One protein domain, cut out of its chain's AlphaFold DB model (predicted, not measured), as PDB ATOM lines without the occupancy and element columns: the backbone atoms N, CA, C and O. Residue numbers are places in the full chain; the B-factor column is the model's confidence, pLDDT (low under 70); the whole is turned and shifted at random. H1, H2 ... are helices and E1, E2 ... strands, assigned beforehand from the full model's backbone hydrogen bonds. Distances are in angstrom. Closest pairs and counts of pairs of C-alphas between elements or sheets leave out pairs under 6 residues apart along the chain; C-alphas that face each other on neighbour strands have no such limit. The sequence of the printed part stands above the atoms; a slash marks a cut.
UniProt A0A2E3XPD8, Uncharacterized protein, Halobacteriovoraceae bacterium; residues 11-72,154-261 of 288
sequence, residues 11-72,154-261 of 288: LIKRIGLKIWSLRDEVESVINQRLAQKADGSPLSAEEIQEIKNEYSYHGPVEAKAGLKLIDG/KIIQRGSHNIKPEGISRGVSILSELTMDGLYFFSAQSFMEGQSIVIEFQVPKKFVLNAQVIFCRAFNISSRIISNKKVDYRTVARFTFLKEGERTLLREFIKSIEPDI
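AT A GLANCE: This is residues 11 to 72 and 154 to 261 of the 288 residues of an uncharacterized protein of Halobacteriovoraceae bacterium (UniProt A0A2E3XPD8). The core is a closed barrel of six antiparallel strands, with H3 packed across its outside over E5. H1 leads away from the barrel and H2 runs back near it as a two-helix arm whose tip, residues 35 to 41, sticks out; residues 222 to 228, in the link from E5 to E6, also stick out. The printed part has 170 residues, with three named helices and six named strands in the chain order E1 H1 H2 E2 E3 E4 E5 E6 H3, a mixed class of helices and strands. The whole is compact, with a radius of gyration of the C-alphas of 17.4 A, and only just elongated, spanning 56 by 37 by 27 A.

HOW THE PARTS SIT: Round the barrel run E1, residues 14 to 21, E2, residues 169 to 178, E3, residues 182 to 187, E6, residues 233 to 239, E5, residues 207 to 218, and E4, residues 196 to 202, and back to E1. Pairs within hydrogen-bond range are N 17 and O 171 at 2.8 A for E1 and E2, N 172 and O 186 at 2.8 A for E2 and E3, N 185 and O 235 at 2.9 A for E3 and E6, N 214 and O 236 at 2.8 A for E6 and E5, N 199 and O 209 at 2.8 A for E5 and E4, and N 200 and O 18 at 2.8 A for E4 and E1. E4, E5 and E6 form a meander, each strand the antiparallel neighbour of the one before; with E3, the antiparallel neighbour of E6, they form a Greek key. E2 bends by 111 degrees at residue 175, and E5 by 82 degrees at residue 214. H3, residues 246 to 257, is on the barrel and outside it, over E5 at a height over the sheet of 8.2 A, and runs across the strands, at 80 degrees to E5 on the local plane; its closest C-alphas to E5 are those of Glu 246 and Leu 209, 6.3 A apart. H1, residues 22 to 36, is on the barrel and outside it, over E1, and stands up from the sheet at 45 degrees; its closest C-alphas to E4 are those of Leu 22 and Ile 197, 5.1 A apart. H2, residues 45 to 55, is not on the barrel, but H1 and H2 are near each other, with 11 pairs of C-alphas within 10 A. In H1, H2 and H3 every O i to N i+4 pair is within hydrogen-bond range.

IN THESE COORDINATES: E1 begins at C-alpha 14 (47.905, 20.537, 46.777) and is 22.3 A long from first to last C-alpha. By the same measure E5 is 26.9 A, H1 21.3 A and E4 19.5 A long. H3, 17.0 A long, ends at C-alpha 257 (55.503, 11.281, 47.463).

THE WHOLE: The C-alphas of Asp 39 and Ile 261 are the two farthest apart, at 60.2 A. Residues 73 to 153 are not printed, and C-alphas 72 and 154 are 9.5 A apart across the cut. The link from E5 to E6, 14 residues, is long. The mean pLDDT of the printed part is 80.1; among the residues under 70 are 57 to 72, 154 to 159 and 220 to 228.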
ATOM      1  N   LEU A  11      52.825  20.715  56.100       65.00
ATOM      2  CA  LEU A  11      52.742  21.153  54.709       65.00
ATOM      3  C   LEU A  11      51.684  20.336  53.955       65.00
ATOM      4  O   LEU A  11      51.935  19.220  53.497       65.00
ATOM      5  N   ILE A  12      50.496  20.916  53.777       71.25
ATOM      6  CA  ILE A  12      49.443  20.331  52.941       71.25
ATOM      7  C   ILE A  12      49.763  20.612  51.470       71.25
ATOM      8  O   ILE A  12      49.475  21.686  50.936       71.25
ATOM      9  N   LYS A  13      50.344  19.625  50.790       83.81
ATOM     10  CA  LYS A  13      50.619  19.697  49.352       83.81
ATOM     11  C   LYS A  13      49.329  19.527  48.545       83.81
ATOM     12  O   LYS A  13      48.629  18.518  48.654       83.81
ATOM     13  N   ARG A  14      49.038  20.524  47.711       88.81
ATOM     14  CA  ARG A  14      47.905  20.537  46.777       88.81
ATOM     15  C   ARG A  14      48.380  20.192  45.371       88.81
ATOM     16  O   ARG A  14      49.457  20.620  44.965       88.81
ATOM     17  N   ILE A  15      47.553  19.475  44.620       91.00
ATOM     18  CA  ILE A  15      47.776  19.162  43.207       91.00
ATOM     19  C   ILE A  15      46.659  19.777  42.376       91.00
ATOM     20  O   ILE A  15      45.479  19.605  42.684       91.00
ATOM     21  N   GLY A  16      47.031  20.465  41.298       91.75
ATOM     22  CA  GLY A  16      46.078  20.911  40.287       91.75
ATOM     23  C   GLY A  16      45.607  19.749  39.416       91.75
ATOM     24  O   GLY A  16      46.404  18.917  38.985       91.75
ATOM     25  N   LEU A  17      44.315  19.712  39.117       93.50
ATOM     26  CA  LEU A  17      43.697  18.709  38.259       93.50
ATOM     27  C   LEU A  17      43.025  19.381  37.064       93.50
ATOM     28  O   LEU A  17      42.424  20.455  37.189       93.50
ATOM     29  N   LYS A  18      43.086  18.718  35.912       93.50
ATOM     30  CA  LYS A  18      42.183  18.970  34.785       93.50
ATOM     31  C   LYS A  18      41.269  17.769  34.644       93.50
ATOM     32  O   LYS A  18      41.746  16.639  34.652       93.50
ATOM     33  N   ILE A  19      39.972  18.015  34.563       93.50
ATOM     34  CA  ILE A  19      38.952  16.974  34.612       93.50
ATOM     35  C   ILE A  19      37.994  17.192  33.449       93.50
ATOM     36  O   ILE A  19      37.539  18.311  33.232       93.50
ATOM     37  N   TRP A  20      37.670  16.139  32.717       94.00
ATOM     38  CA  TRP A  20      36.683  16.176  31.637       94.00
ATOM     39  C   TRP A  20      35.858  14.895  31.633       94.00
ATOM     40  O   TRP A  20      36.189  13.922  32.317       94.00
ATOM     41  N   SER A  21      34.746  14.888  30.900       92.31
ATOM     42  CA  SER A  21      33.928  13.685  30.799       92.31
ATOM     43  C   SER A  21      34.535  12.691  29.808       92.31
ATOM     44  O   SER A  21      35.096  13.073  28.780       92.31
ATOM     45  N   LEU A  22      34.379  11.392  30.079       89.81
ATOM     46  CA  LEU A  22      34.810  10.356  29.135       89.81
ATOM     47  C   LEU A  22      34.079  10.472  27.787       89.81
ATOM     48  O   LEU A  22      34.620  10.103  26.750       89.81
ATOM     49  N   ARG A  23      32.855  11.009  27.790       89.06
ATOM     50  CA  ARG A  23      32.106  11.288  26.564       89.06
ATOM     51  C   ARG A  23      32.843  12.302  25.691       89.06
ATOM     52  O   ARG A  23      33.061  12.016  24.520       89.06
ATOM     53  N   ASP A  24      33.252  13.430  26.267       88.31
ATOM     54  CA  ASP A  24      33.929  14.502  25.524       88.31
ATOM     55  C   ASP A  24      35.279  14.031  24.963       88.31
ATOM     56  O   ASP A  24      35.665  14.420  23.861       88.31
ATOM     57  N   GLU A  25      35.974  13.149  25.692       87.25
ATOM     58  CA  GLU A  25      37.184  12.470  25.213       87.25
ATOM     59  C   GLU A  25      36.890  11.653  23.948       87.25
ATOM     60  O   GLU A  25      37.530  11.844  22.915       87.25
ATOM     61  N   VAL A  26      35.896  10.761  24.002       87.44
ATOM     62  CA  VAL A  26      35.538   9.893  22.867       87.44
ATOM     63  C   VAL A  26      35.061  10.720  21.672       87.44
ATOM     64  O   VAL A  26      35.464  10.453  20.539       87.44
ATOM     65  N   GLU A  27      34.251  11.753  21.908       88.25
ATOM     66  CA  GLU A  27      33.808  12.679  20.862       88.25
ATOM     67  C   GLU A  27      34.987  13.422  20.227       88.25
ATOM     68  O   GLU A  27      35.054  13.533  19.001       88.25
ATOM     69  N   SER A  28      35.945  13.897  21.027       85.94
ATOM     70  CA  SER A  28      37.164  14.524  20.509       85.94
ATOM     71  C   SER A  28      37.966  13.557  19.634       85.94
ATOM     72  O   SER A  28      38.350  13.913  18.519       85.94
ATOM     73  N   VAL A  29      38.143  12.309  20.075       85.00
ATOM     74  CA  VAL A  29      38.874  11.290  19.308       85.00
ATOM     75  C   VAL A  29      38.187  10.978  17.979       85.00
ATOM     76  O   VAL A  29      38.856  10.884  16.947       85.00
ATOM     77  N   ILE A  30      36.858  10.861  17.983       85.75
ATOM     78  CA  ILE A  30      36.059  10.677  16.766       85.75
ATOM     79  C   ILE A  30      36.259  11.865  15.821       85.75
ATOM     80  O   ILE A  30      36.575  11.672  14.647       85.75
ATOM     81  N   ASN A  31      36.145  13.090  16.336       85.81
ATOM     82  CA  ASN A  31      36.316  14.309  15.545       85.81
ATOM     83  C   ASN A  31      37.736  14.436  14.977       85.81
ATOM     84  O   ASN A  31      37.902  14.838  13.828       85.81
ATOM     85  N   GLN A  32      38.759  14.048  15.739       84.31
ATOM     86  CA  GLN A  32      40.149  14.050  15.289       84.31
ATOM     87  C   GLN A  32      40.373  13.053  14.147       84.31
ATOM     88  O   GLN A  32      41.001  13.393  13.146       84.31
ATOM     89  N   ARG A  33      39.824  11.837  14.260       83.06
ATOM     90  CA  ARG A  33      39.902  10.820  13.197       83.06
ATOM     91  C   ARG A  33      39.138  11.252  11.945       83.06
ATOM     92  O   ARG A  33      39.626  11.041  10.839       83.06
ATOM     93  N   LEU A  34      37.989  11.906  12.108       84.31
ATOM     94  CA  LEU A  34      37.245  12.496  10.993       84.31
ATOM     95  C   LEU A  34      38.031  13.629  10.320       84.31
ATOM     96  O   LEU A  34      38.092  13.667   9.098       84.31
ATOM     97  N   ALA A  35      38.684  14.503  11.089       83.94
ATOM     98  CA  ALA A  35      39.495  15.596  10.546       83.94
ATOM     99  C   ALA A  35      40.747  15.104   9.798       83.94
ATOM    100  O   ALA A  35      41.192  15.745   8.849       83.94
ATOM    101  N   GLN A  36      41.312  13.961  10.203       82.19
ATOM    102  CA  GLN A  36      42.432  13.321   9.501       82.19
ATOM    103  C   GLN A  36      42.013  12.695   8.163       82.19
ATOM    104  O   GLN A  36      42.848  12.543   7.269       82.19
ATOM    105  N   LYS A  37      40.730  12.358   7.990       80.38
ATOM    106  CA  LYS A  37      40.194  11.899   6.709       80.38
ATOM    107  C   LYS A  37      39.859  13.099   5.825       80.38
ATOM    108  O   LYS A  37      38.805  13.712   5.955       80.38
ATOM    109  N   ALA A  38      40.740  13.384   4.870       64.56
ATOM    110  CA  ALA A  38      40.559  14.459   3.892       64.56
ATOM    111  C   ALA A  38      39.280  14.320   3.033       64.56
ATOM    112  O   ALA A  38      38.770  15.320   2.535       64.56
ATOM    113  N   ASP A  39      38.734  13.107   2.899       70.19
ATOM    114  CA  ASP A  39      37.610  12.809   1.999       70.19
ATOM    115  C   ASP A  39      36.215  13.040   2.606       70.19
ATOM    116  O   ASP A  39      35.211  12.752   1.955       70.19
ATOM    117  N   GLY A  40      36.105  13.487   3.865       68.00
ATOM    118  CA  GLY A  40      34.805  13.661   4.540       68.00
ATOM    119  C   GLY A  40      33.985  12.365   4.668       68.00
ATOM    120  O   GLY A  40      32.794  12.399   4.978       68.00
ATOM    121  N   SER A  41      34.616  11.218   4.408       75.00
ATOM    122  CA  SER A  41      33.996   9.902   4.487       75.00
ATOM    123  C   SER A  41      33.730   9.525   5.946       75.00
ATOM    124  O   SER A  41      34.554   9.835   6.814       75.00
ATOM    125  N   PRO A  42      32.618   8.824   6.239       78.62
ATOM    126  CA  PRO A  42      32.336   8.365   7.591       78.62
ATOM    127  C   PRO A  42      33.443   7.435   8.111       78.62
ATOM    128  O   PRO A  42      34.233   6.857   7.354       78.62
ATOM    129  N   LEU A  43      33.508   7.287   9.436       78.31
ATOM    130  CA  LEU A  43      34.368   6.285  10.062       78.31
ATOM    131  C   LEU A  43      33.981   4.893   9.552       78.31
ATOM    132  O   LEU A  43      32.799   4.560   9.455       78.31
ATOM    133  N   SER A  44      34.987   4.098   9.204       83.31
ATOM    134  CA  SER A  44      34.783   2.704   8.828       83.31
ATOM    135  C   SER A  44      34.313   1.907  10.046       83.31
ATOM    136  O   SER A  44      34.573   2.274  11.195       83.31
ATOM    137  N   ALA A  45      33.628   0.790   9.802       82.81
ATOM    138  CA  ALA A  45      33.203  -0.103  10.877       82.81
ATOM    139  C   ALA A  45      34.398  -0.622  11.703       82.81
ATOM    140  O   ALA A  45      34.264  -0.810  12.910       82.81
ATOM    141  N   GLU A  46      35.560  -0.796  11.068       83.50
ATOM    142  CA  GLU A  46      36.804  -1.232  11.709       83.50
ATOM    143  C   GLU A  46      37.332  -0.174  12.686       83.50
ATOM    144  O   GLU A  46      37.571  -0.482  13.850       83.50
ATOM    145  N   GLU A  47      37.398   1.099  12.286       81.19
ATOM    146  CA  GLU A  47      37.843   2.188  13.174       81.19
ATOM    147  C   GLU A  47      36.895   2.401  14.360       81.19
ATOM    148  O   GLU A  47      37.330   2.699  15.472       81.19
ATOM    149  N   ILE A  48      35.585   2.234  14.148       83.75
ATOM    150  CA  ILE A  48      34.603   2.299  15.237       83.75
ATOM    151  C   ILE A  48      34.829   1.143  16.217       83.75
ATOM    152  O   ILE A  48      34.745   1.348  17.429       83.75
ATOM    153  N   GLN A  49      35.132  -0.059  15.716       83.56
ATOM    154  CA  GLN A  49      35.481  -1.195  16.568       83.56
ATOM    155  C   GLN A  49      36.795  -0.966  17.317       83.56
ATOM    156  O   GLN A  49      36.854  -1.280  18.499       83.56
ATOM    157  N   GLU A  50      37.810  -0.365  16.695       83.50
ATOM    158  CA  GLU A  50      39.060   0.000  17.372       83.50
ATOM    159  C   GLU A  50      38.823   0.981  18.525       83.50
ATOM    160  O   GLU A  50      39.259   0.725  19.646       83.50
ATOM    161  N   ILE A  51      38.080   2.068  18.279       82.44
ATOM    162  CA  ILE A  51      37.736   3.050  19.320       82.44
ATOM    163  C   ILE A  51      36.924   2.365  20.418       82.44
ATOM    164  O   ILE A  51      37.213   2.523  21.603       82.44
ATOM    165  N   LYS A  52      35.933   1.551  20.044       83.88
ATOM    166  CA  LYS A  52      35.146   0.800  21.018       83.88
ATOM    167  C   LYS A  52      36.046  -0.099  21.857       83.88
ATOM    168  O   LYS A  52      35.908  -0.091  23.071       83.88
ATOM    169  N   ASN A  53      36.981  -0.820  21.251       81.94
ATOM    170  CA  ASN A  53      37.894  -1.708  21.961       81.94
ATOM    171  C   ASN A  53      38.864  -0.945  22.875       81.94
ATOM    172  O   ASN A  53      39.180  -1.458  23.943       81.94
ATOM    173  N   GLU A  54      39.298   0.266  22.506       79.19
ATOM    174  CA  GLU A  54      40.149   1.120  23.354       79.19
ATOM    175  C   GLU A  54      39.395   1.637  24.590       79.19
ATOM    176  O   GLU A  54      39.981   1.742  25.667       79.19
ATOM    177  N   TYR A  55      38.101   1.943  24.448       78.94
ATOM    178  CA  TYR A  55      37.271   2.511  25.518       78.94
ATOM    179  C   TYR A  55      36.346   1.505  26.219       78.94
ATOM    180  O   TYR A  55      35.577   1.882  27.105       78.94
ATOM    181  N   SER A  56      36.428   0.224  25.859       75.88
ATOM    182  CA  SER A  56      35.718  -0.860  26.538       75.88
ATOM    183  C   SER A  56      36.589  -1.441  27.644       75.88
ATOM    184  O   SER A  56      37.750  -1.772  27.425       75.88
ATOM    185  N   TYR A  57      36.016  -1.582  28.837       61.31
ATOM    186  CA  TYR A  57      36.672  -2.206  29.982       61.31
ATOM    187  C   TYR A  57      36.942  -3.696  29.712       61.31
ATOM    188  O   TYR A  57      36.004  -4.489  29.612       61.31
ATOM    189  N   HIS A  58      38.217  -4.083  29.621       55.06
ATOM    190  CA  HIS A  58      38.644  -5.474  29.426       55.06
ATOM    191  C   HIS A  58      39.022  -6.129  30.759       55.06
ATOM    192  O   HIS A  58      40.182  -6.448  30.993       55.06
ATOM    193  N   GLY A  59      38.037  -6.340  31.638       51.28
ATOM    194  CA  GLY A  59      38.177  -7.219  32.808       51.28
ATOM    195  C   GLY A  59      39.267  -6.828  33.828       51.28
ATOM    196  O   GLY A  59      39.807  -5.724  33.787       51.28
ATOM    197  N   PRO A  60      39.561  -7.706  34.808       47.94
ATOM    198  CA  PRO A  60      40.564  -7.433  35.829       47.94
ATOM    199  C   PRO A  60      41.960  -7.392  35.198       47.94
ATOM    200  O   PRO A  60      42.534  -8.415  34.829       47.94
ATOM    201  N   VAL A  61      42.508  -6.182  35.085       52.72
ATOM    202  CA  VAL A  61      43.886  -5.932  34.651       52.72
ATOM    203  C   VAL A  61      44.833  -6.361  35.774       52.72
ATOM    204  O   VAL A  61      45.278  -5.555  36.595       52.72
ATOM    205  N   GLU A  62      45.102  -7.660  35.858       46.72
ATOM    206  CA  GLU A  62      46.118  -8.183  36.763       46.72
ATOM    207  C   GLU A  62      47.513  -7.719  36.327       46.72
ATOM    208  O   GLU A  62      47.860  -7.637  35.146       46.72
ATOM    209  N   ALA A  63      48.292  -7.330  37.331       44.09
ATOM    210  CA  ALA A  63      49.516  -6.564  37.218       44.09
ATOM    211  C   ALA A  63      50.590  -7.263  36.367       44.09
ATOM    212  O   ALA A  63      51.345  -8.097  36.862       44.09
ATOM    213  N   LYS A  64      50.751  -6.839  35.110       43.38
ATOM    214  CA  LYS A  64      52.014  -7.038  34.391       43.38
ATOM    215  C   LYS A  64      53.011  -5.966  34.835       43.38
ATOM    216  O   LYS A  64      52.869  -4.785  34.521       43.38
ATOM    217  N   ALA A  65      53.993  -6.386  35.631       37.88
ATOM    218  CA  ALA A  65      55.161  -5.585  35.982       37.88
ATOM    219  C   ALA A  65      55.986  -5.287  34.713       37.88
ATOM    220  O   ALA A  65      56.137  -6.177  33.885       37.88
ATOM    221  N   GLY A  66      56.492  -4.055  34.556       39.91
ATOM    222  CA  GLY A  66      57.386  -3.683  33.437       39.91
ATOM    223  C   GLY A  66      57.014  -2.422  32.644       39.91
ATOM    224  O   GLY A  66      57.701  -2.055  31.696       39.91
ATOM    225  N   LEU A  67      55.945  -1.713  33.012       47.88
ATOM    226  CA  LEU A  67      55.468  -0.570  32.230       47.88
ATOM    227  C   LEU A  67      56.225   0.720  32.582       47.88
ATOM    228  O   LEU A  67      56.092   1.233  33.689       47.88
ATOM    229  N   LYS A  68      56.999   1.252  31.627       39.59
ATOM    230  CA  LYS A  68      57.618   2.585  31.701       39.59
ATOM    231  C   LYS A  68      56.882   3.569  30.793       39.59
ATOM    232  O   LYS A  68      56.582   3.256  29.642       39.59
ATOM    233  N   LEU A  69      56.626   4.764  31.323       42.97
ATOM    234  CA  LEU A  69      56.063   5.900  30.597       42.97
ATOM    235  C   LEU A  69      57.056   6.372  29.519       42.97
ATOM    236  O   LEU A  69      58.232   6.582  29.813       42.97
ATOM    237  N   ILE A  70      56.587   6.553  28.286       39.41
ATOM    238  CA  ILE A  70      57.285   7.352  27.271       39.41
ATOM    239  C   ILE A  70      56.496   8.652  27.154       39.41
ATOM    240  O   ILE A  70      55.282   8.597  26.956       39.41
ATOM    241  N   ASP A  71      57.179   9.792  27.279       37.44
ATOM    242  CA  ASP A  71      56.615  11.129  27.080       37.44
ATOM    243  C   ASP A  71      56.060  11.257  25.654       37.44
ATOM    244  O   ASP A  71      56.760  11.563  24.690       37.44
ATOM    245  N   GLY A  72      54.772  10.970  25.501       37.94
ATOM    246  CA  GLY A  72      54.021  11.203  24.277       37.94
ATOM    247  C   GLY A  72      53.429  12.604  24.287       37.94
ATOM    248  O   GLY A  72      52.215  12.739  24.415       37.94
ATOM    249  N   LYS A 154      53.832   0.314  25.102       50.59
ATOM    250  CA  LYS A 154      53.569   1.744  24.941       50.59
ATOM    251  C   LYS A 154      52.186   2.072  25.510       50.59
ATOM    252  O   LYS A 154      51.176   1.793  24.870       50.59
ATOM    253  N   ILE A 155      52.135   2.661  26.703       58.03
ATOM    254  CA  ILE A 155      50.889   3.197  27.258       58.03
ATOM    255  C   ILE A 155      50.600   4.504  26.521       58.03
ATOM    256  O   ILE A 155      51.281   5.507  26.724       58.03
ATOM    257  N   ILE A 156      49.607   4.499  25.634       59.00
ATOM    258  CA  ILE A 156      49.145   5.722  24.971       59.00
ATOM    259  C   ILE A 156      48.257   6.474  25.964       59.00
ATOM    260  O   ILE A 156      47.054   6.214  26.059       59.00
ATOM    261  N   GLN A 157      48.855   7.392  26.724       63.72
ATOM    262  CA  GLN A 157      48.113   8.371  27.511       63.72
ATOM    263  C   GLN A 157      47.767   9.557  26.614       63.72
ATOM    264  O   GLN A 157      48.650  10.206  26.058       63.72
ATOM    265  N   ARG A 158      46.471   9.817  26.433       68.19
ATOM    266  CA  ARG A 158      45.997  10.986  25.691       68.19
ATOM    267  C   ARG A 158      45.757  12.099  26.706       68.19
ATOM    268  O   ARG A 158      44.998  11.912  27.649       68.19
ATOM    269  N   GLY A 159      46.485  13.204  26.567       67.06
ATOM    270  CA  GLY A 159      46.357  14.362  27.457       67.06
ATOM    271  C   GLY A 159      45.220  15.299  27.040       67.06
ATOM    272  O   GLY A 159      44.702  15.203  25.928       67.06
ATOM    273  N   SER A 160      44.919  16.281  27.891       72.00
ATOM    274  CA  SER A 160      43.869  17.297  27.684       72.00
ATOM    275  C   SER A 160      43.988  18.153  26.412       72.00
ATOM    276  O   SER A 160      43.075  18.915  26.107       72.00
ATOM    277  N   HIS A 161      45.085  18.051  25.656       68.06
ATOM    278  CA  HIS A 161      45.353  18.880  24.476       68.06
ATOM    279  C   HIS A 161      44.389  18.640  23.307       68.06
ATOM    280  O   HIS A 161      44.215  19.526  22.476       68.06
ATOM    281  N   ASN A 162      43.751  17.468  23.237       71.62
ATOM    282  CA  ASN A 162      42.797  17.167  22.164       71.62
ATOM    283  C   ASN A 162      41.385  17.691  22.461       71.62
ATOM    284  O   ASN A 162      40.513  17.662  21.594       71.62
ATOM    285  N   ILE A 163      41.122  18.163  23.675       81.50
ATOM    286  CA  ILE A 163      39.769  18.468  24.135       81.50
ATOM    287  C   ILE A 163      39.543  19.967  24.063       81.50
ATOM    288  O   ILE A 163      40.436  20.770  24.337       81.50
ATOM    289  N   LYS A 164      38.318  20.356  23.707       82.00
ATOM    290  CA  LYS A 164      37.925  21.762  23.731       82.00
ATOM    291  C   LYS A 164      38.083  22.308  25.156       82.00
ATOM    292  O   LYS A 164      37.625  21.661  26.098       82.00
ATOM    293  N   PRO A 165      38.650  23.514  25.330       78.31
ATOM    294  CA  PRO A 165      38.911  24.077  26.655       78.31
ATOM    295  C   PRO A 165      37.635  24.291  27.483       78.31
ATOM    296  O   PRO A 165      37.704  24.311  28.707       78.31
ATOM    297  N   GLU A 166      36.479  24.406  26.829       84.25
ATOM    298  CA  GLU A 166      35.161  24.545  27.462       84.25
ATOM    299  C   GLU A 166      34.695  23.269  28.181       84.25
ATOM    300  O   GLU A 166      33.957  23.356  29.156       84.25
ATOM    301  N   GLY A 167      35.142  22.091  27.729       83.62
ATOM    302  CA  GLY A 167      34.813  20.801  28.348       83.62
ATOM    303  C   GLY A 167      35.756  20.407  29.488       83.62
ATOM    304  O   GLY A 167      35.582  19.352  30.096       83.62
ATOM    305  N   ILE A 168      36.775  21.228  29.769       90.81
ATOM    306  CA  ILE A 168      37.776  20.948  30.797       90.81
ATOM    307  C   ILE A 168      37.427  21.724  32.065       90.81
ATOM    308  O   ILE A 168      37.643  22.932  32.182       90.81
ATOM    309  N   SER A 169      36.963  20.989  33.065       91.12
ATOM    310  CA  SER A 169      36.799  21.478  34.425       91.12
ATOM    311  C   SER A 169      38.145  21.522  35.145       91.12
ATOM    312  O   SER A 169      38.983  20.623  35.039       91.12
ATOM    313  N   ARG A 170      38.367  22.595  35.904       91.31
ATOM    314  CA  ARG A 170      39.537  22.730  36.774       91.31
ATOM    315  C   ARG A 170      39.208  22.170  38.147       91.31
ATOM    316  O   ARG A 170      38.140  22.451  38.694       91.31
ATOM    317  N   GLY A 171      40.154  21.436  38.713       91.38
ATOM    318  CA  GLY A 171      40.049  20.928  40.068       91.38
ATOM    319  C   GLY A 171      41.341  21.052  40.854       91.38
ATOM    320  O   GLY A 171      42.402  21.371  40.316       91.38
ATOM    321  N   VAL A 172      41.234  20.810  42.151       92.12
ATOM    322  CA  VAL A 172      42.360  20.738  43.079       92.12
ATOM    323  C   VAL A 172      42.131  19.546  43.987       92.12
ATOM    324  O   VAL A 172      41.038  19.375  44.513       92.12
ATOM    325  N   SER A 173      43.158  18.738  44.203       92.38
ATOM    326  CA  SER A 173      43.134  17.694  45.220       92.38
ATOM    327  C   SER A 173      44.244  17.903  46.237       92.38
ATOM    328  O   SER A 173      45.240  18.584  45.974       92.38
ATOM    329  N   ILE A 174      44.041  17.345  47.421       90.62
ATOM    330  CA  ILE A 174      45.024  17.308  48.489       90.62
ATOM    331  C   ILE A 174      45.715  15.947  48.432       90.62
ATOM    332  O   ILE A 174      45.047  14.919  48.359       90.62
ATOM    333  N   LEU A 175      47.050  15.936  48.509       86.06
ATOM    334  CA  LEU A 175      47.830  14.697  48.422       86.06
ATOM    335  C   LEU A 175      47.416  13.629  49.440       86.06
ATOM    336  O   LEU A 175      47.422  12.450  49.112       86.06
ATOM    337  N   SER A 176      47.015  14.035  50.647       86.25
ATOM    338  CA  SER A 176      46.567  13.116  51.698       86.25
ATOM    339  C   SER A 176      45.240  12.414  51.394       86.25
ATOM    340  O   SER A 176      44.909  11.446  52.065       86.25
ATOM    341  N   GLU A 177      44.461  12.901  50.425       88.81
ATOM    342  CA  GLU A 177      43.171  12.311  50.048       88.81
ATOM    343  C   GLU A 177      43.256  11.444  48.775       88.81
ATOM    344  O   GLU A 177      42.229  11.019  48.234       88.81
ATOM    345  N   LEU A 178      44.473  11.186  48.282       90.88
ATOM    346  CA  LEU A 178      44.739  10.288  47.162       90.88
ATOM    347  C   LEU A 178      45.031   8.879  47.677       90.88
ATOM    348  O   LEU A 178      45.971   8.657  48.435       90.88
ATOM    349  N   THR A 179      44.245   7.912  47.214       91.38
ATOM    350  CA  THR A 179      44.431   6.487  47.512       91.38
ATOM    351  C   THR A 179      44.590   5.698  46.215       91.38
ATOM    352  O   THR A 179      44.360   6.221  45.128       91.38
ATOM    353  N   MET A 180      44.963   4.420  46.302       89.56
ATOM    354  CA  MET A 180      45.032   3.552  45.116       89.56
ATOM    355  C   MET A 180      43.659   3.268  44.492       89.56
ATOM    356  O   MET A 180      43.596   2.922  43.313       89.56
ATOM    357  N   ASP A 181      42.579   3.400  45.263       90.88
ATOM    358  CA  ASP A 181      41.227   3.024  44.837       90.88
ATOM    359  C   ASP A 181      40.379   4.234  44.434       90.88
ATOM    360  O   ASP A 181      39.427   4.110  43.661       90.88
ATOM    361  N   GLY A 182      40.729   5.424  44.916       93.00
ATOM    362  CA  GLY A 182      40.002   6.640  44.602       93.00
ATOM    363  C   GLY A 182      40.669   7.912  45.100       93.00
ATOM    364  O   GLY A 182      41.756   7.911  45.684       93.00
ATOM    365  N   LEU A 183      39.980   9.014  44.850       94.38
ATOM    366  CA  LEU A 183      40.446  10.362  45.112       94.38
ATOM    367  C   LEU A 183      39.290  11.237  45.579       94.38
ATOM    368  O   LEU A 183      38.199  11.200  45.004       94.38
ATOM    369  N   TYR A 184      39.577  12.087  46.558       94.25
ATOM    370  CA  TYR A 184      38.747  13.240  46.875       94.25
ATOM    371  C   TYR A 184      39.373  14.479  46.238       94.25
ATOM    372  O   TYR A 184      40.584  14.714  46.313       94.25
ATOM    373  N   PHE A 185      38.555  15.271  45.561       94.12
ATOM    374  CA  PHE A 185      39.010  16.506  44.946       94.12
ATOM    375  C   PHE A 185      37.916  17.563  44.959       94.12
ATOM    376  O   PHE A 185      36.730  17.280  45.117       94.12
ATOM    377  N   PHE A 186      38.339  18.804  44.786       93.00
ATOM    378  CA  PHE A 186      37.471  19.947  44.588       93.00
ATOM    379  C   PHE A 186      37.414  20.282  43.104       93.00
ATOM    380  O   PHE A 186      38.452  20.273  42.440       93.00
ATOM    381  N   SER A 187      36.237  20.600  42.582       92.25
ATOM    382  CA  SER A 187      36.042  20.994  41.188       92.25
ATOM    383  C   SER A 187      35.273  22.302  41.074       92.25
ATOM    384  O   SER A 187      34.475  22.668  41.935       92.25
ATOM    385  N   ALA A 188      35.524  23.019  39.980       90.75
ATOM    386  CA  ALA A 188      34.756  24.207  39.616       90.75
ATOM    387  C   ALA A 188      33.364  23.854  39.059       90.75
ATOM    388  O   ALA A 188      32.425  24.630  39.199       90.75
ATOM    389  N   GLN A 189      33.230  22.681  38.437       90.94
ATOM    390  CA  GLN A 189      31.985  22.192  37.844       90.94
ATOM    391  C   GLN A 189      31.390  21.045  38.667       90.94
ATOM    392  O   GLN A 189      32.131  20.252  39.256       90.94
ATOM    393  N   SER A 190      30.061  20.939  38.662       92.56
ATOM    394  CA  SER A 190      29.344  19.783  39.190       92.56
ATOM    395  C   SER A 190      29.435  18.586  38.243       92.56
ATOM    396  O   SER A 190      29.335  18.718  37.023       92.56
ATOM    397  N   PHE A 191      29.579  17.399  38.823       93.25
ATOM    398  CA  PHE A 191      29.517  16.130  38.105       93.25
ATOM    399  C   PHE A 191      28.331  15.306  38.594       93.25
ATOM    400  O   PHE A 191      27.933  15.412  39.755       93.25
ATOM    401  N   MET A 192      27.774  14.479  37.713       93.31
ATOM    402  CA  MET A 192      26.676  13.582  38.069       93.31
ATOM    403  C   MET A 192      27.215  12.315  38.737       93.31
ATOM    404  O   MET A 192      28.283  11.813  38.385       93.31
ATOM    405  N   GLU A 193      26.463  11.772  39.690       94.38
ATOM    406  CA  GLU A 193      26.799  10.495  40.322       94.38
ATOM    407  C   GLU A 193      26.773   9.365  39.281       94.38
ATOM    408  O   GLU A 193      25.904   9.312  38.410       94.38
ATOM    409  N   GLY A 194      27.773   8.486  39.321       92.69
ATOM    410  CA  GLY A 194      27.975   7.417  38.342       92.69
ATOM    411  C   GLY A 194      28.632   7.854  37.027       92.69
ATOM    412  O   GLY A 194      28.965   6.991  36.209       92.69
ATOM    413  N   GLN A 195      28.867   9.155  36.812       93.31
ATOM    414  CA  GLN A 195      29.506   9.663  35.599       93.31
ATOM    415  C   GLN A 195      30.960   9.187  35.489       93.31
ATOM    416  O   GLN A 195      31.728   9.255  36.449       93.31
ATOM    417  N   SER A 196      31.351   8.734  34.296       93.19
ATOM    418  CA  SER A 196      32.750   8.433  33.977       93.19
ATOM    419  C   SER A 196      33.485   9.707  33.573       93.19
ATOM    420  O   SER A 196      33.087  10.401  32.632       93.19
ATOM    421  N   ILE A 197      34.561   9.998  34.291       93.69
ATOM    422  CA  ILE A 197      35.415  11.163  34.103       93.69
ATOM    423  C   ILE A 197      36.858  10.726  33.876       93.69
ATOM    424  O   ILE A 197      37.276   9.628  34.251       93.69
ATOM    425  N   VAL A 198      37.620  11.620  33.269       92.69
ATOM    426  CA  VAL A 198      39.051  11.472  33.051       92.69
ATOM    427  C   VAL A 198      39.743  12.603  33.803       92.69
ATOM    428  O   VAL A 198      39.317  13.757  33.731       92.69
ATOM    429  N   ILE A 199      40.772  12.259  34.573       93.44
ATOM    430  CA  ILE A 199      41.491  13.172  35.460       93.44
ATOM    431  C   ILE A 199      42.958  13.207  35.034       93.44
ATOM    432  O   ILE A 199      43.657  12.198  35.103       93.44
ATOM    433  N   GLU A 200      43.441  14.381  34.638       93.06
ATOM    434  CA  GLU A 200      44.858  14.653  34.393       93.06
ATOM    435  C   GLU A 200      45.476  15.372  35.590       93.06
ATOM    436  O   GLU A 200      45.088  16.493  35.948       93.06
ATOM    437  N   PHE A 201      46.493  14.741  36.169       92.31
ATOM    438  CA  PHE A 201      47.249  15.283  37.289       92.31
ATOM    439  C   PHE A 201      48.303  16.269  36.776       92.31
ATOM    440  O   PHE A 201      49.213  15.894  36.033       92.31
ATOM    441  N   GLN A 202      48.204  17.539  37.188       90.38
ATOM    442  CA  GLN A 202      49.193  18.579  36.875       90.38
ATOM    443  C   GLN A 202      50.389  18.479  37.832       90.38
ATOM    444  O   GLN A 202      50.629  19.353  38.662       90.38
ATOM    445  N   VAL A 203      51.116  17.373  37.731       87.25
ATOM    446  CA  VAL A 203      52.375  17.120  38.441       87.25
ATOM    447  C   VAL A 203      53.531  17.125  37.430       87.25
ATOM    448  O   VAL A 203      53.266  17.055  36.227       87.25
ATOM    449  N   PRO A 204      54.805  17.200  37.863       83.50
ATOM    450  CA  PRO A 204      55.940  17.233  36.935       83.50
ATOM    451  C   PRO A 204      55.920  16.090  35.911       83.50
ATOM    452  O   PRO A 204      56.129  16.319  34.725       83.50
ATOM    453  N   LYS A 205      55.582  14.872  36.359       85.19
ATOM    454  CA  LYS A 205      55.297  13.721  35.492       85.19
ATOM    455  C   LYS A 205      53.792  13.590  35.280       85.19
ATOM    456  O   LYS A 205      53.138  12.850  36.011       85.19
ATOM    457  N   LYS A 206      53.232  14.340  34.333       87.56
ATOM    458  CA  LYS A 206      51.785  14.328  34.073       87.56
ATOM    459  C   LYS A 206      51.322  12.920  33.713       87.56
ATOM    460  O   LYS A 206      51.951  12.243  32.905       87.56
ATOM    461  N   PHE A 207      50.203  12.509  34.288       89.31
ATOM    462  CA  PHE A 207      49.546  11.258  33.938       89.31
ATOM    463  C   PHE A 207      48.032  11.437  33.990       89.31
ATOM    464  O   PHE A 207      47.510  12.345  34.647       89.31
ATOM    465  N   VAL A 208      47.339  10.565  33.267       90.44
ATOM    466  CA  VAL A 208      45.886  10.589  33.111       90.44
ATOM    467  C   VAL A 208      45.305   9.306  33.689       90.44
ATOM    468  O   VAL A 208      45.848   8.229  33.443       90.44
ATOM    469  N   LEU A 209      44.229   9.432  34.466       91.00
ATOM    470  CA  LEU A 209      43.487   8.310  35.034       91.00
ATOM    471  C   LEU A 209      41.998   8.428  34.742       91.00
ATOM    472  O   LEU A 209      41.413   9.510  34.831       91.00
ATOM    473  N   ASN A 210      41.375   7.278  34.504       91.44
ATOM    474  CA  ASN A 210      39.929   7.174  34.407       91.44
ATOM    475  C   ASN A 210      39.319   6.883  35.777       91.44
ATOM    476  O   ASN A 210      39.810   6.044  36.543       91.44
ATOM    477  N   ALA A 211      38.229   7.580  36.079       93.31
ATOM    478  CA  ALA A 211      37.520   7.434  37.335       93.31
ATOM    479  C   ALA A 211      36.005   7.536  37.142       93.31
ATOM    480  O   ALA A 211      35.504   8.163  36.210       93.31
ATOM    481  N   GLN A 212      35.263   6.929  38.056       94.75
ATOM    482  CA  GLN A 212      33.823   7.058  38.166       94.75
ATOM    483  C   GLN A 212      33.488   7.922  39.374       94.75
ATOM    484  O   GLN A 212      33.955   7.662  40.484       94.75
ATOM    485  N   VAL A 213      32.660   8.937  39.165       95.94
ATOM    486  CA  VAL A 213      32.165   9.797  40.240       95.94
ATOM    487  C   VAL A 213      31.224   8.989  41.126       95.94
ATOM    488  O   VAL A 213      30.219   8.467  40.652       95.94
ATOM    489  N   ILE A 214      31.546   8.884  42.414       95.56
ATOM    490  CA  ILE A 214      30.674   8.253  43.410       95.56
ATOM    491  C   ILE A 214      29.654   9.277  43.892       95.56
ATOM    492  O   ILE A 214      28.459   9.019  43.853       95.56
ATOM    493  N   PHE A 215      30.127  10.444  44.329       93.44
ATOM    494  CA  PHE A 215      29.262  11.530  44.773       93.44
ATOM    495  C   PHE A 215      29.891  12.894  44.497       93.44
ATOM    496  O   PHE A 215      31.116  13.048  44.493       93.44
ATOM    497  N   CYS A 216      29.041  13.899  44.296       93.44
ATOM    498  CA  CYS A 216      29.436  15.287  44.086       93.44
ATOM    499  C   CYS A 216      28.506  16.195  44.890       93.44
ATOM    500  O   CYS A 216      27.295  16.198  44.679       93.44
ATOM    501  N   ARG A 217      29.061  16.974  45.821       91.75
ATOM    502  CA  ARG A 217      28.283  17.889  46.662       91.75
ATOM    503  C   ARG A 217      28.811  19.304  46.536       91.75
ATOM    504  O   ARG A 217      30.020  19.509  46.491       91.75
ATOM    505  N   ALA A 218      27.900  20.271  46.508       89.31
ATOM    506  CA  ALA A 218      28.275  21.670  46.646       89.31
ATOM    507  C   ALA A 218      28.934  21.863  48.018       89.31
ATOM    508  O   ALA A 218      28.384  21.472  49.050       89.31
ATOM    509  N   PHE A 219      30.133  22.422  48.016       83.00
ATOM    510  CA  PHE A 219      30.916  22.712  49.196       83.00
ATOM    511  C   PHE A 219      31.092  24.222  49.292       83.00
ATOM    512  O   PHE A 219      31.972  24.817  48.677       83.00
ATOM    513  N   ASN A 220      30.220  24.843  50.080       69.81
ATOM    514  CA  ASN A 220      30.268  26.274  50.330       69.81
ATOM    515  C   ASN A 220      31.351  26.561  51.375       69.81
ATOM    516  O   ASN A 220      31.055  26.690  52.562       69.81
ATOM    517  N   ILE A 221      32.613  26.656  50.954       65.75
ATOM    518  CA  ILE A 221      33.630  27.256  51.820       65.75
ATOM    519  C   ILE A 221      33.367  28.756  51.825       65.75
ATOM    520  O   ILE A 221      33.690  29.458  50.865       65.75
ATOM    521  N   SER A 222      32.827  29.274  52.923       58.09
ATOM    522  CA  SER A 222      32.847  30.709  53.206       58.09
ATOM    523  C   SER A 222      34.272  31.128  53.592       58.09
ATOM    524  O   SER A 222      34.553  31.464  54.742       58.09
ATOM    525  N   SER A 223      35.218  31.032  52.656       58.22
ATOM    526  CA  SER A 223      36.577  31.513  52.883       58.22
ATOM    527  C   SER A 223      36.561  33.035  52.802       58.22
ATOM    528  O   SER A 223      36.073  33.594  51.821       58.22
ATOM    529  N   ARG A 224      37.125  33.718  53.807       57.12
ATOM    530  CA  ARG A 224      37.394  35.169  53.728       57.12
ATOM    531  C   ARG A 224      38.487  35.509  52.708       57.12
ATOM    532  O   ARG A 224      38.724  36.682  52.449       57.12
ATOM    533  N   ILE A 225      39.149  34.501  52.139       59.38
ATOM    534  CA  ILE A 225      40.193  34.673  51.133       59.38
ATOM    535  C   ILE A 225      39.535  34.701  49.752       59.38
ATOM    536  O   ILE A 225      38.940  33.715  49.308       59.38
ATOM    537  N   ILE A 226      39.660  35.843  49.074       59.06
ATOM    538  CA  ILE A 226      39.185  36.056  47.706       59.06
ATOM    539  C   ILE A 226      40.091  35.256  46.762       59.06
ATOM    540  O   ILE A 226      41.109  35.740  46.280       59.06
ATOM    541  N   SER A 227      39.742  33.995  46.518       65.44
ATOM    542  CA  SER A 227      40.360  33.210  45.449       65.44
ATOM    543  C   SER A 227      39.779  33.639  44.100       65.44
ATOM    544  O   SER A 227      38.562  33.599  43.907       65.44
ATOM    545  N   ASN A 228      40.643  33.951  43.129       65.75
ATOM    546  CA  ASN A 228      40.243  34.187  41.734       65.75
ATOM    547  C   ASN A 228      39.623  32.944  41.063       65.75
ATOM    548  O   ASN A 228      38.996  33.051  40.011       65.75
ATOM    549  N   LYS A 229      39.805  31.749  41.644       73.12
ATOM    550  CA  LYS A 229      39.310  30.477  41.105       73.12
ATOM    551  C   LYS A 229      38.486  29.768  42.171       73.12
ATOM    552  O   LYS A 229      39.034  29.190  43.111       73.12
ATOM    553  N   LYS A 230      37.164  29.839  42.031       78.81
ATOM    554  CA  LYS A 230      36.223  29.168  42.927       78.81
ATOM    555  C   LYS A 230      36.118  27.685  42.576       78.81
ATOM    556  O   LYS A 230      36.001  27.329  41.405       78.81
ATOM    557  N   VAL A 231      36.215  26.839  43.595       83.88
ATOM    558  CA  VAL A 231      36.018  25.389  43.504       83.88
ATOM    559  C   VAL A 231      34.863  25.034  44.430       83.88
ATOM    560  O   VAL A 231      35.048  24.758  45.611       83.88
ATOM    561  N   ASP A 232      33.656  25.145  43.888       87.19
ATOM    562  CA  ASP A 232      32.420  25.133  44.671       87.19
ATOM    563  C   ASP A 232      31.896  23.719  44.939       87.19
ATOM    564  O   ASP A 232      30.905  23.551  45.645       87.19
ATOM    565  N   TYR A 233      32.535  22.684  44.389       92.25
ATOM    566  CA  TYR A 233      32.097  21.300  44.528       92.25
ATOM    567  C   TYR A 233      33.194  20.439  45.132       92.25
ATOM    568  O   TYR A 233      34.355  20.534  44.743       92.25
ATOM    569  N   ARG A 234      32.814  19.570  46.071       92.56
ATOM    570  CA  ARG A 234      33.646  18.472  46.562       92.56
ATOM    571  C   ARG A 234      33.141  17.174  45.947       92.56
ATOM    572  O   ARG A 234      31.973  16.808  46.111       92.56
ATOM    573  N   THR A 235      34.031  16.485  45.252       94.31
ATOM    574  CA  THR A 235      33.731  15.292  44.468       94.31
ATOM    575  C   THR A 235      34.615  14.143  44.915       94.31
ATOM    576  O   THR A 235      35.797  14.319  45.212       94.31
ATOM    577  N   VAL A 236      34.026  12.954  44.953       95.19
ATOM    578  CA  VAL A 236      34.744  11.708  45.211       95.19
ATOM    579  C   VAL A 236      34.625  10.829  44.000       95.19
ATOM    580  O   VAL A 236      33.521  10.579  43.512       95.19
ATOM    581  N   ALA A 237      35.768  10.355  43.527       95.75
ATOM    582  CA  ALA A 237      35.831   9.466  42.390       95.75
ATOM    583  C   ALA A 237      36.604   8.195  42.737       95.75
ATOM    584  O   ALA A 237      37.617   8.232  43.434       95.75
ATOM    585  N   ARG A 238      36.106   7.067  42.237       95.62
ATOM    586  CA  ARG A 238      36.760   5.759  42.290       95.62
ATOM    587  C   ARG A 238      37.484   5.513  40.980       95.62
ATOM    588  O   ARG A 238      36.889   5.704  39.923       95.62
ATOM    589  N   PHE A 239      38.730   5.066  41.024       93.50
ATOM    590  CA  PHE A 239      39.476   4.759  39.809       93.50
ATOM    591  C   PHE A 239      38.939   3.494  39.138       93.50
ATOM    592  O   PHE A 239      38.703   2.483  39.797       93.50
ATOM    593  N   THR A 240      38.745   3.557  37.823       88.44
ATOM    594  CA  THR A 240      38.263   2.426  37.014       88.44
ATOM    595  C   THR A 240      39.362   1.787  36.168       88.44
ATOM    596  O   THR A 240      39.124   0.714  35.627       88.44
ATOM    597  N   PHE A 241      40.551   2.409  36.097       85.25
ATOM    598  CA  PHE A 241      41.755   1.937  35.390       85.25
ATOM    599  C   PHE A 241      41.432   1.287  34.042       85.25
ATOM    600  O   PHE A 241      41.427   0.066  33.900       85.25
ATOM    601  N   LEU A 242      41.136   2.119  33.047       81.31
ATOM    602  CA  LEU A 242      40.700   1.631  31.742       81.31
ATOM    603  C   LEU A 242      41.874   1.039  30.949       81.31
ATOM    604  O   LEU A 242      41.700   0.051  30.237       81.31
ATOM    605  N   LYS A 243      43.066   1.639  31.069       80.25
ATOM    606  CA  LYS A 243      44.263   1.211  30.334       80.25
ATOM    607  C   LYS A 243      45.228   0.439  31.225       80.25
ATOM    608  O   LYS A 243      45.434   0.749  32.402       80.25
ATOM    609  N   GLU A 244      45.894  -0.543  30.622       74.44
ATOM    610  CA  GLU A 244      46.967  -1.273  31.286       74.44
ATOM    611  C   GLU A 244      48.096  -0.316  31.701       74.44
ATOM    612  O   GLU A 244      48.614   0.451  30.891       74.44
ATOM    613  N   GLY A 245      48.478  -0.368  32.978       77.75
ATOM    614  CA  GLY A 245      49.567   0.434  33.540       77.75
ATOM    615  C   GLY A 245      49.172   1.741  34.207       77.75
ATOM    616  O   GLY A 245      49.980   2.265  34.967       77.75
ATOM    617  N   GLU A 246      47.934   2.214  34.053       82.44
ATOM    618  CA  GLU A 246      47.429   3.369  34.814       82.44
ATOM    619  C   GLU A 246      47.562   3.144  36.330       82.44
ATOM    620  O   GLU A 246      48.051   4.002  37.064       82.44
ATOM    621  N   ARG A 247      47.239   1.930  36.794       84.69
ATOM    622  CA  ARG A 247      47.418   1.518  38.196       84.69
ATOM    623  C   ARG A 247      48.889   1.499  38.624       84.69
ATOM    624  O   ARG A 247      49.200   1.823  39.769       84.69
ATOM    625  N   THR A 248      49.800   1.113  37.732       85.69
ATOM    626  CA  THR A 248      51.245   1.103  38.015       85.69
ATOM    627  C   THR A 248      51.788   2.523  38.120       85.69
ATOM    628  O   THR A 248      52.563   2.801  39.030       85.69
ATOM    629  N   LEU A 249      51.320   3.432  37.260       84.06
ATOM    630  CA  LEU A 249      51.685   4.849  37.290       84.06
ATOM    631  C   LEU A 249      51.197   5.535  38.563       84.06
ATOM    632  O   LEU A 249      51.973   6.232  39.210       84.06
ATOM    633  N   LEU A 250      49.953   5.272  38.975       87.50
ATOM    634  CA  LEU A 250      49.444   5.780  40.249       87.50
ATOM    635  C   LEU A 250      50.284   5.267  41.427       87.50
ATOM    636  O   LEU A 250      50.615   6.031  42.329       87.50
ATOM    637  N   ARG A 251      50.683   3.991  41.400       87.75
ATOM    638  CA  ARG A 251      51.545   3.412  42.436       87.75
ATOM    639  C   ARG A 251      52.936   4.045  42.455       87.75
ATOM    640  O   ARG A 251      53.442   4.323  43.536       87.75
ATOM    641  N   GLU A 252      53.569   4.233  41.298       87.19
ATOM    642  CA  GLU A 252      54.872   4.909  41.206       87.19
ATOM    643  C   GLU A 252      54.768   6.340  41.740       87.19
ATOM    644  O   GLU A 252      55.620   6.775  42.513       87.19
ATOM    645  N   PHE A 253      53.684   7.037  41.395       86.88
ATOM    646  CA  PHE A 253      53.416   8.377  41.889       86.88
ATOM    647  C   PHE A 253      53.263   8.412  43.415       86.88
ATOM    648  O   PHE A 253      53.966   9.185  44.061       86.88
ATOM    649  N   ILE A 254      52.425   7.546  43.998       86.88
ATOM    650  CA  ILE A 254      52.221   7.484  45.457       86.88
ATOM    651  C   ILE A 254      53.530   7.131  46.184       86.88
ATOM    652  O   ILE A 254      53.888   7.780  47.159       86.88
ATOM    653  N   LYS A 255      54.323   6.194  45.658       86.19
ATOM    654  CA  LYS A 255      55.644   5.883  46.230       86.19
ATOM    655  C   LYS A 255      56.613   7.062  46.180       86.19
ATOM    656  O   LYS A 255      57.428   7.217  47.074       86.19
ATOM    657  N   SER A 256      56.545   7.889  45.135       83.00
ATOM    658  CA  SER A 256      57.442   9.043  44.983       83.00
ATOM    659  C   SER A 256      57.136  10.207  45.933       83.00
ATOM    660  O   SER A 256      57.965  11.102  46.084       83.00
ATOM    661  N   ILE A 257      55.943  10.225  46.538       80.62
ATOM    662  CA  ILE A 257      55.503  11.281  47.463       80.62
ATOM    663  C   ILE A 257      55.577  10.856  48.933       80.62
ATOM    664  O   ILE A 257      55.494  11.726  49.802       80.62
ATOM    665  N   GLU A 258      55.691   9.554  49.211       75.94
ATOM    666  CA  GLU A 258      55.834   9.036  50.568       75.94
ATOM    667  C   GLU A 258      57.173   9.516  51.155       75.94
ATOM    668  O   GLU A 258      58.209   9.405  50.498       75.94
ATOM    669  N   PRO A 259      57.174  10.116  52.358       69.06
ATOM    670  CA  PRO A 259      58.414  10.521  53.000       69.06
ATOM    671  C   PRO A 259      59.234   9.277  53.356       69.06
ATOM    672  O   PRO A 259      58.691   8.329  53.923       69.06
ATOM    673  N   ASP A 260      60.539   9.305  53.079       64.19
ATOM    674  CA  ASP A 260      61.481   8.318  53.608       64.19
ATOM    675  C   ASP A 260      61.516   8.467  55.133       64.19
ATOM    676  O   ASP A 260      62.223   9.314  55.683       64.19
ATOM    677  N   ILE A 261      60.692   7.684  55.828       66.75
ATOM    678  CA  ILE A 261      60.758   7.564  57.280       66.75
ATOM    679  C   ILE A 261      62.013   6.731  57.550       66.75
ATOM    680  O   ILE A 261      62.025   5.552  57.187       66.75
TER     681      ILE A 261